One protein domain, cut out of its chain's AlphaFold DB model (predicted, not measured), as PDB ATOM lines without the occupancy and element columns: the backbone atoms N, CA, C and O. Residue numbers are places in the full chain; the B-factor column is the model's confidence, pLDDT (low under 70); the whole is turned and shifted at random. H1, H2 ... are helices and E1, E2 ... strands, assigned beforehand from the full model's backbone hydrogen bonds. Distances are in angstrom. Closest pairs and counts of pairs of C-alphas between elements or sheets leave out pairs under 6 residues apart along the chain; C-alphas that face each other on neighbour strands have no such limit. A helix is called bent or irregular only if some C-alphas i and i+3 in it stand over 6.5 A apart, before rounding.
ATOM      1  N   PRO A 136      25.350  37.644  17.131       91.31
ATOM      2  CA  PRO A 136      24.159  38.443  16.892       91.31
ATOM      3  C   PRO A 136      23.020  37.976  17.802       91.31
ATOM      4  O   PRO A 136      22.714  36.785  17.849       91.31
ATOM      5  N   GLU A 137      22.373  38.917  18.479       92.38
ATOM      6  CA  GLU A 137      21.196  38.659  19.310       92.38
ATOM      7  C   GLU A 137      19.935  38.868  18.470       92.38
ATOM      8  O   GLU A 137      19.789  39.882  17.784       92.38
ATOM      9  N   TRP A 138      19.028  37.904  18.525       91.31
ATOM     10  CA  TRP A 138      17.814  37.864  17.720       91.31
ATOM     11  C   TRP A 138      16.592  37.802  18.607       91.31
ATOM     12  O   TRP A 138      16.604  37.065  19.585       91.31
ATOM     13  N   ALA A 139      15.520  38.472  18.199       90.00
ATOM     14  CA  ALA A 139      14.194  38.311  18.775       90.00
ATOM     15  C   ALA A 139      13.233  37.794  17.699       90.00
ATOM     16  O   ALA A 139      12.990  38.457  16.683       90.00
ATOM     17  N   ILE A 140      12.680  36.603  17.920       87.69
ATOM     18  CA  ILE A 140      11.878  35.879  16.928       87.69
ATOM     19  C   ILE A 140      10.445  35.764  17.440       87.69
ATOM     20  O   ILE A 140      10.218  35.019  18.395       87.69
ATOM     21  N   PRO A 141       9.475  36.441  16.807       84.62
ATOM     22  CA  PRO A 141       8.069  36.256  17.137       84.62
ATOM     23  C   PRO A 141       7.676  34.797  16.937       84.62
ATOM     24  O   PRO A 141       7.919  34.228  15.870       84.62
ATOM     25  N   HIS A 142       7.095  34.166  17.961       81.38
ATOM     26  CA  HIS A 142       6.838  32.728  17.902       81.38
ATOM     27  C   HIS A 142       5.508  32.323  18.559       81.38
ATOM     28  O   HIS A 142       5.272  32.633  19.727       81.38
ATOM     29  N   PRO A 143       4.636  31.549  17.879       78.88
ATOM     30  CA  PRO A 143       3.344  31.149  18.447       78.88
ATOM     31  C   PRO A 143       3.496  30.264  19.692       78.88
ATOM     32  O   PRO A 143       2.720  30.379  20.636       78.88
ATOM     33  N   ILE A 144       4.527  29.416  19.743       81.00
ATOM     34  CA  ILE A 144       4.806  28.608  20.943       81.00
ATOM     35  C   ILE A 144       5.252  29.491  22.112       81.00
ATOM     36  O   ILE A 144       4.861  29.214  23.242       81.00
ATOM     37  N   ALA A 145       5.998  30.572  21.860       84.06
ATOM     38  CA  ALA A 145       6.375  31.512  22.915       84.06
ATOM     39  C   ALA A 145       5.121  32.120  23.565       84.06
ATOM     40  O   ALA A 145       4.996  32.135  24.790       84.06
ATOM     41  N   GLU A 146       4.146  32.516  22.742       83.44
ATOM     42  CA  GLU A 146       2.857  33.048  23.193       83.44
ATOM     43  C   GLU A 146       2.084  32.033  24.049       83.44
ATOM     44  O   GLU A 146       1.589  32.368  25.129       83.44
ATOM     45  N   ILE A 147       2.012  30.776  23.599       83.38
ATOM     46  CA  ILE A 147       1.334  29.694  24.326       83.38
ATOM     47  C   ILE A 147       2.031  29.411  25.660       83.38
ATOM     48  O   ILE A 147       1.363  29.303  26.690       83.38
ATOM     49  N   MET A 148       3.362  29.305  25.667       83.88
ATOM     50  CA  MET A 148       4.140  29.001  26.869       83.88
ATOM     51  C   MET A 148       3.980  30.085  27.936       83.88
ATOM     52  O   MET A 148       3.696  29.762  29.089       83.88
ATOM     53  N   LEU A 149       4.098  31.361  27.561       86.25
ATOM     54  CA  LEU A 149       3.943  32.481  28.495       86.25
ATOM     55  C   LEU A 149       2.518  32.577  29.049       86.25
ATOM     56  O   LEU A 149       2.343  32.882  30.225       86.25
ATOM     57  N   LYS A 150       1.495  32.296  28.231       86.06
ATOM     58  CA  LYS A 150       0.095  32.246  28.688       86.06
ATOM     59  C   LYS A 150      -0.162  31.091  29.650       86.06
ATOM     60  O   LYS A 150      -0.804  31.286  30.673       86.06
ATOM     61  N   THR A 151       0.346  29.904  29.332       87.56
ATOM     62  CA  THR A 151       0.100  28.682  30.118       87.56
ATOM     63  C   THR A 151       0.773  28.743  31.488       87.56
ATOM     64  O   THR A 151       0.245  28.231  32.467       87.56
ATOM     65  N   THR A 152       1.943  29.376  31.559       86.25
ATOM     66  CA  THR A 152       2.737  29.503  32.791       86.25
ATOM     67  C   THR A 152       2.470  30.797  33.559       86.25
ATOM     68  O   THR A 152       3.151  31.046  34.550       86.25
ATOM     69  N   ASP A 153       1.548  31.641  33.077       86.56
ATOM     70  CA  ASP A 153       1.308  33.014  33.555       86.56
ATOM     71  C   ASP A 153       2.606  33.801  33.829       86.56
ATOM     72  O   ASP A 153       2.755  34.537  34.803       86.56
ATOM     73  N   SER A 154       3.605  33.593  32.970       84.94
ATOM     74  CA  SER A 154       4.940  34.158  33.133       84.94
ATOM     75  C   SER A 154       5.147  35.314  32.160       84.94
ATOM     76  O   SER A 154       4.712  35.280  31.007       84.94
ATOM     77  N   SER A 155       5.851  36.355  32.608       84.25
ATOM     78  CA  SER A 155       6.316  37.442  31.734       84.25
ATOM     79  C   SER A 155       7.580  37.062  30.958       84.25
ATOM     80  O   SER A 155       7.834  37.608  29.881       84.25
ATOM     81  N   GLN A 156       8.358  36.121  31.502       87.69
ATOM     82  CA  GLN A 156       9.604  35.624  30.938       87.69
ATOM     83  C   GLN A 156       9.867  34.180  31.386       87.69
ATOM     84  O   GLN A 156       9.650  33.837  32.545       87.69
ATOM     85  N   ILE A 157      10.409  33.361  30.487       86.19
ATOM     86  CA  ILE A 157      10.901  32.009  30.761       86.19
ATOM     87  C   ILE A 157      12.334  31.917  30.232       86.19
ATOM     88  O   ILE A 157      12.603  32.266  29.083       86.19
ATOM     89  N   ARG A 158      13.272  31.452  31.061       86.62
ATOM     90  CA  ARG A 158      14.663  31.218  30.641       86.62
ATOM     91  C   ARG A 158      14.836  29.769  30.210       86.62
ATOM     92  O   ARG A 158      14.475  28.856  30.947       86.62
ATOM     93  N   CYS A 159      15.427  29.569  29.041       81.00
ATOM     94  CA  CYS A 159      15.738  28.261  28.485       81.00
ATOM     95  C   CYS A 159      17.258  28.130  28.299       81.00
ATOM     96  O   CYS A 159      17.966  29.130  28.203       81.00
ATOM     97  N   GLY A 160      17.779  26.902  28.207       73.38
ATOM     98  CA  GLY A 160      19.227  26.641  28.094       73.38
ATOM     99  C   GLY A 160      19.927  27.223  26.852       73.38
ATOM    100  O   GLY A 160      21.137  27.089  26.731       73.38
ATOM    101  N   GLY A 161      19.193  27.864  25.942       74.00
ATOM    102  CA  GLY A 161      19.729  28.524  24.749       74.00
ATOM    103  C   GLY A 161      18.945  29.771  24.351       74.00
ATOM    104  O   GLY A 161      18.858  30.077  23.172       74.00
ATOM    105  N   GLY A 162      18.287  30.443  25.297       85.00
ATOM    106  CA  GLY A 162      17.529  31.643  24.970       85.00
ATOM    107  C   GLY A 162      16.542  32.064  26.043       85.00
ATOM    108  O   GLY A 162      16.449  31.467  27.119       85.00
ATOM    109  N   VAL A 163      15.784  33.101  25.729       89.00
ATOM    110  CA  VAL A 163      14.782  33.669  26.622       89.00
ATOM    111  C   VAL A 163      13.476  33.800  25.862       89.00
ATOM    112  O   VAL A 163      13.439  34.348  24.773       89.00
ATOM    113  N   ILE A 164      12.397  33.296  26.440       89.19
ATOM    114  CA  ILE A 164      11.048  33.524  25.937       89.19
ATOM    115  C   ILE A 164      10.467  34.679  26.745       89.19
ATOM    116  O   ILE A 164      10.447  34.607  27.974       89.19
ATOM    117  N   ASN A 165      10.012  35.745  26.101       87.94
ATOM    118  CA  ASN A 165       9.519  36.934  26.794       87.94
ATOM    119  C   ASN A 165       8.378  37.626  26.044       87.94
ATOM    120  O   ASN A 165       8.141  37.403  24.860       87.94
ATOM    121  N   ARG A 166       7.650  38.484  26.764       82.06
ATOM    122  CA  ARG A 166       6.752  39.461  26.140       82.06
ATOM    123  C   ARG A 166       7.550  40.707  25.777       82.06
ATOM    124  O   ARG A 166       8.053  41.388  26.672       82.06
ATOM    125  N   SER A 167       7.624  41.026  24.494       71.06
ATOM    126  CA  SER A 167       8.361  42.193  24.019       71.06
ATOM    127  C   SER A 167       7.484  43.436  23.966       71.06
ATOM    128  O   SER A 167       6.346  43.407  23.505       71.06
ATOM    129  N   SER A 168       8.014  44.576  24.409       66.31
ATOM    130  CA  SER A 168       7.282  45.845  24.340       66.31
ATOM    131  C   SER A 168       7.032  46.238  22.882       66.31
ATOM    132  O   SER A 168       7.971  46.490  22.132       66.31
ATOM    133  N   GLY A 169       5.761  46.321  22.487       64.94
ATOM    134  CA  GLY A 169       5.363  46.678  21.122       64.94
ATOM    135  C   GLY A 169       5.372  45.516  20.125       64.94
ATOM    136  O   GLY A 169       4.963  45.727  18.985       64.94
ATOM    137  N   ARG A 170       5.758  44.300  20.535       65.75
ATOM    138  CA  ARG A 170       5.619  43.057  19.751       65.75
ATOM    139  C   ARG A 170       4.829  42.021  20.562       65.75
ATOM    140  O   ARG A 170       4.415  42.305  21.682       65.75
ATOM    141  N   ASN A 171       4.541  40.863  19.974       73.81
ATOM    142  CA  ASN A 171       3.911  39.762  20.713       73.81
ATOM    143  C   ASN A 171       4.967  39.039  21.579       73.81
ATOM    144  O   ASN A 171       5.987  39.623  21.952       73.81
ATOM    145  N   ALA A 172       4.720  37.780  21.938       83.62
ATOM    146  CA  ALA A 172       5.737  36.935  22.538       83.62
ATOM    147  C   ALA A 172       6.862  36.587  21.555       83.62
ATOM    148  O   ALA A 172       6.615  36.115  20.439       83.62
ATOM    149  N   ASP A 173       8.090  36.742  22.034       87.81
ATOM    150  CA  ASP A 173       9.299  36.461  21.287       87.81
ATOM    151  C   ASP A 173      10.107  35.351  21.944       87.81
ATOM    152  O   ASP A 173      10.050  35.114  23.154       87.81
ATOM    153  N   TRP A 174      10.884  34.672  21.110       89.38
ATOM    154  CA  TRP A 174      11.977  33.825  21.533       89.38
ATOM    155  C   TRP A 174      13.289  34.506  21.150       89.38
ATOM    156  O   TRP A 174      13.625  34.644  19.972       89.38
ATOM    157  N   GLU A 175      14.020  34.938  22.167       90.81
ATOM    158  CA  GLU A 175      15.328  35.554  22.050       90.81
ATOM    159  C   GLU A 175      16.433  34.499  22.046       90.81
ATOM    160  O   GLU A 175      16.467  33.616  22.911       90.81
ATOM    161  N   VAL A 176      17.346  34.594  21.082       91.38
ATOM    162  CA  VAL A 176      18.490  33.683  20.924       91.38
ATOM    163  C   VAL A 176      19.747  34.460  20.542       91.38
ATOM    164  O   VAL A 176      19.674  35.542  19.965       91.38
ATOM    165  N   ASP A 177      20.915  33.898  20.838       89.00
ATOM    166  CA  ASP A 177      22.212  34.583  20.729       89.00
ATOM    167  C   ASP A 177      23.018  34.214  19.471       89.00
ATOM    168  O   ASP A 177      24.181  34.593  19.335       89.00
ATOM    169  N   ASN A 178      22.434  33.440  18.547       85.88
ATOM    170  CA  ASN A 178      23.088  33.090  17.291       85.88
ATOM    171  C   ASN A 178      22.114  32.736  16.160       85.88
ATOM    172  O   ASN A 178      20.983  32.294  16.368       85.88
ATOM    173  N   VAL A 179      22.611  32.867  14.926       85.00
ATOM    174  CA  VAL A 179      21.830  32.680  13.691       85.00
ATOM    175  C   VAL A 179      21.360  31.235  13.470       85.00
ATOM    176  O   VAL A 179      20.293  31.005  12.897       85.00
ATOM    177  N   VAL A 180      22.116  30.240  13.945       86.06
ATOM    178  CA  VAL A 180      21.758  28.822  13.785       86.06
ATOM    179  C   VAL A 180      20.545  28.491  14.646       86.06
ATOM    180  O   VAL A 180      19.588  27.887  14.161       86.06
ATOM    181  N   GLN A 181      20.550  28.918  15.909       85.69
ATOM    182  CA  GLN A 181      19.396  28.792  16.793       85.69
ATOM    183  C   GLN A 181      18.220  29.619  16.288       85.69
ATOM    184  O   GLN A 181      17.104  29.106  16.282       85.69
ATOM    185  N   ALA A 182      18.467  30.826  15.772       84.75
ATOM    186  CA  ALA A 182      17.407  31.635  15.185       84.75
ATOM    187  C   ALA A 182      16.702  30.900  14.041       84.75
ATOM    188  O   ALA A 182      15.478  30.804  14.008       84.75
ATOM    189  N   THR A 183      17.481  30.273  13.159       81.44
ATOM    190  CA  THR A 183      16.956  29.452  12.061       81.44
ATOM    191  C   THR A 183      16.171  28.239  12.569       81.44
ATOM    192  O   THR A 183      15.124  27.906  12.018       81.44
ATOM    193  N   ARG A 184      16.643  27.573  13.630       83.06
ATOM    194  CA  ARG A 184      15.932  26.434  14.238       83.06
ATOM    195  C   ARG A 184      14.590  26.846  14.832       83.06
ATOM    196  O   ARG A 184      13.604  26.159  14.592       83.06
ATOM    197  N   VAL A 185      14.554  27.952  15.575       83.12
ATOM    198  CA  VAL A 185      13.325  28.487  16.174       83.12
ATOM    199  C   VAL A 185      12.340  28.894  15.081       83.12
ATOM    200  O   VAL A 185      11.196  28.458  15.120       83.12
ATOM    201  N   MET A 186      12.784  29.626  14.052       79.56
ATOM    202  CA  MET A 186      11.921  30.005  12.922       79.56
ATOM    203  C   MET A 186      11.287  28.795  12.217       79.56
ATOM    204  O   MET A 186      10.140  28.862  11.786       79.56
ATOM    205  N   ASN A 187      12.015  27.681  12.110       76.31
ATOM    206  CA  ASN A 187      11.537  26.473  11.434       76.31
ATOM    207  C   ASN A 187      10.754  25.512  12.343       76.31
ATOM    208  O   ASN A 187      10.208  24.527  11.847       76.31
ATOM    209  N   MET A 188      10.688  25.767  13.653       77.31
ATOM    210  CA  MET A 188      10.074  24.856  14.621       77.31
ATOM    211  C   MET A 188       8.604  24.518  14.307       77.31
ATOM    212  O   MET A 188       8.270  23.336  14.393       77.31
ATOM    213  N   PRO A 189       7.733  25.463  13.892       75.44
ATOM    214  CA  PRO A 189       6.348  25.136  13.549       75.44
ATOM    215  C   PRO A 189       6.250  24.112  12.411       75.44
ATOM    216  O   PRO A 189       5.523  23.131  12.531       75.44
ATOM    217  N   ASN A 190       7.066  24.268  11.363       72.12
ATOM    218  CA  ASN A 190       7.092  23.336  10.230       72.12
ATOM    219  C   ASN A 190       7.535  21.935  10.670       72.12
ATOM    220  O   ASN A 190       6.942  20.936  10.273       72.12
ATOM    221  N   VAL A 191       8.558  21.859  11.528       70.44
ATOM    222  CA  VAL A 191       9.051  20.581  12.059       70.44
ATOM    223  C   VAL A 191       7.973  19.880  12.891       70.44
ATOM    224  O   VAL A 191       7.816  18.666  12.785       70.44
ATOM    225  N   LEU A 192       7.207  20.621  13.695       72.81
ATOM    226  CA  LEU A 192       6.104  20.053  14.473       72.81
ATOM    227  C   LEU A 192       4.969  19.546  13.580       72.81
ATOM    228  O   LEU A 192       4.446  18.461  13.829       72.81
ATOM    229  N   ASP A 193       4.631  20.277  12.520       74.81
ATOM    230  CA  ASP A 193       3.635  19.832  11.545       74.81
ATOM    231  C   ASP A 193       4.080  18.552  10.824       74.81
ATOM    232  O   ASP A 193       3.294  17.614  10.688       74.81
ATOM    233  N   GLU A 194       5.351  18.460  10.427       72.44
ATOM    234  CA  GLU A 194       5.919  17.245   9.832       72.44
ATOM    235  C   GLU A 194       5.885  16.049  10.795       72.44
ATOM    236  O   GLU A 194       5.561  14.928  10.388       72.44
ATOM    237  N   ILE A 195       6.206  16.271  12.074       74.12
ATOM    238  CA  ILE A 195       6.120  15.239  13.117       74.12
ATOM    239  C   ILE A 195       4.669  14.772  13.267       74.12
ATOM    240  O   ILE A 195       4.412  13.568  13.221       74.12
ATOM    241  N   ASN A 196       3.717  15.701  13.378       77.88
ATOM    242  CA  ASN A 196       2.293  15.388  13.511       77.88
ATOM    243  C   ASN A 196       1.768  14.589  12.311       77.88
ATOM    244  O   ASN A 196       1.036  13.610  12.486       77.88
ATOM    245  N   GLN A 197       2.172  14.949  11.091       79.94
ATOM    246  CA  GLN A 197       1.798  14.214   9.882       79.94
ATOM    247  C   GLN A 197       2.343  12.781   9.891       79.94
ATOM    248  O   GLN A 197       1.592  11.845   9.612       79.94
ATOM    249  N   LYS A 198       3.618  12.591  10.253       84.00
ATOM    250  CA  LYS A 198       4.233  11.256  10.350       84.00
ATOM    251  C   LYS A 198       3.568  10.392  11.420       84.00
ATOM    252  O   LYS A 198       3.285   9.228  11.156       84.00
ATOM    253  N   LEU A 199       3.272  10.959  12.591       82.25
ATOM    254  CA  LEU A 199       2.562  10.258  13.668       82.25
ATOM    255  C   LEU A 199       1.158   9.829  13.227       82.25
ATOM    256  O   LEU A 199       0.771   8.681  13.431       82.25
TER     257      LEU A 199
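Overview. This is residues 136 to 199 of the 217 residues of an uncharacterized protein of uncultured marine thaumarchaeote KM3_53_H02 (UniProt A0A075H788). A small, twisted sheet of four antiparallel strands has one face covered by a helix, H1, running across it and by the first arm of a bent helix, H2a, running along it, while its other face is bare. The second arm, H2b, turns away from this body, and its residues 190 to 199 stick out as a free arm. The printed part has 64 residues, with two named helices and four named strands in the order E1 H1 E2 E3 E4 H2; the sheet's order is E1 E4 E3 E2, and the class is mixed, helices and strands. The whole is compact, with a radius of gyration of the C-alphas of 12.1 A and spans of 36 by 29 by 23 A.

Arrangement. Start at E1, residues 137 to 141, an edge strand antiparallel to E4, residues 172 to 176; look there for N 138 and O 176, 2.8 A apart and within hydrogen-bond range. On E4's other side is E3, residues 162 to 166, antiparallel to it, with N 175 and O 163 at 2.7 A. E3 and E2, residues 156 to 159, form a hairpin, with N 157 and O 164 at 2.8 A; E3 and E4 form another. E2, E3 and E4 make a meander, each strand the antiparallel neighbour of the one before. H1, residues 143 to 151, is on the sheet at a height of 7.8 A, across the strands at 70 degrees to E3 on the local plane; its closest C-alphas to E4 are Glu 146 and Ala 172, 4.9 A. H2, residues 179 to 199, was assigned as one helix by its hydrogen bonds but is bent: C-alphas 186 and 189 are 7.4 A apart. Its arm H2a, residues 179 to 186, is on the same face as H1, at a height of 8.6 A, along the strands at 15 degrees to E4 on the local plane. H2b, residues 189 to 199, is not on the sheet and stands at a steep tilt of 58 degrees to H2a. In H1, H2a and H2b every O i to N i+4 pair is within hydrogen-bond range.

Along the chain. Find C-alpha 137 at (21.196, 38.659, 19.310); from there E1 runs 13.5 A. H1 begins at C-alpha 143, (3.344, 31.149, 18.447), and runs 12.4 A. E2 measures 9.9 A, E3 13.4 A, E4 13.3 A and H2a 10.3 A. H2b runs 15.4 A to C-alpha 199 at (2.562, 10.258, 13.668).

Size, cuts and confidence. The two C-alphas farthest apart are those of Ser 168 and Leu 199, 37.5 A. The printed part has no cut, and its links are tight. Its mean pLDDT is 82.1; residues 168 to 170 are under 70.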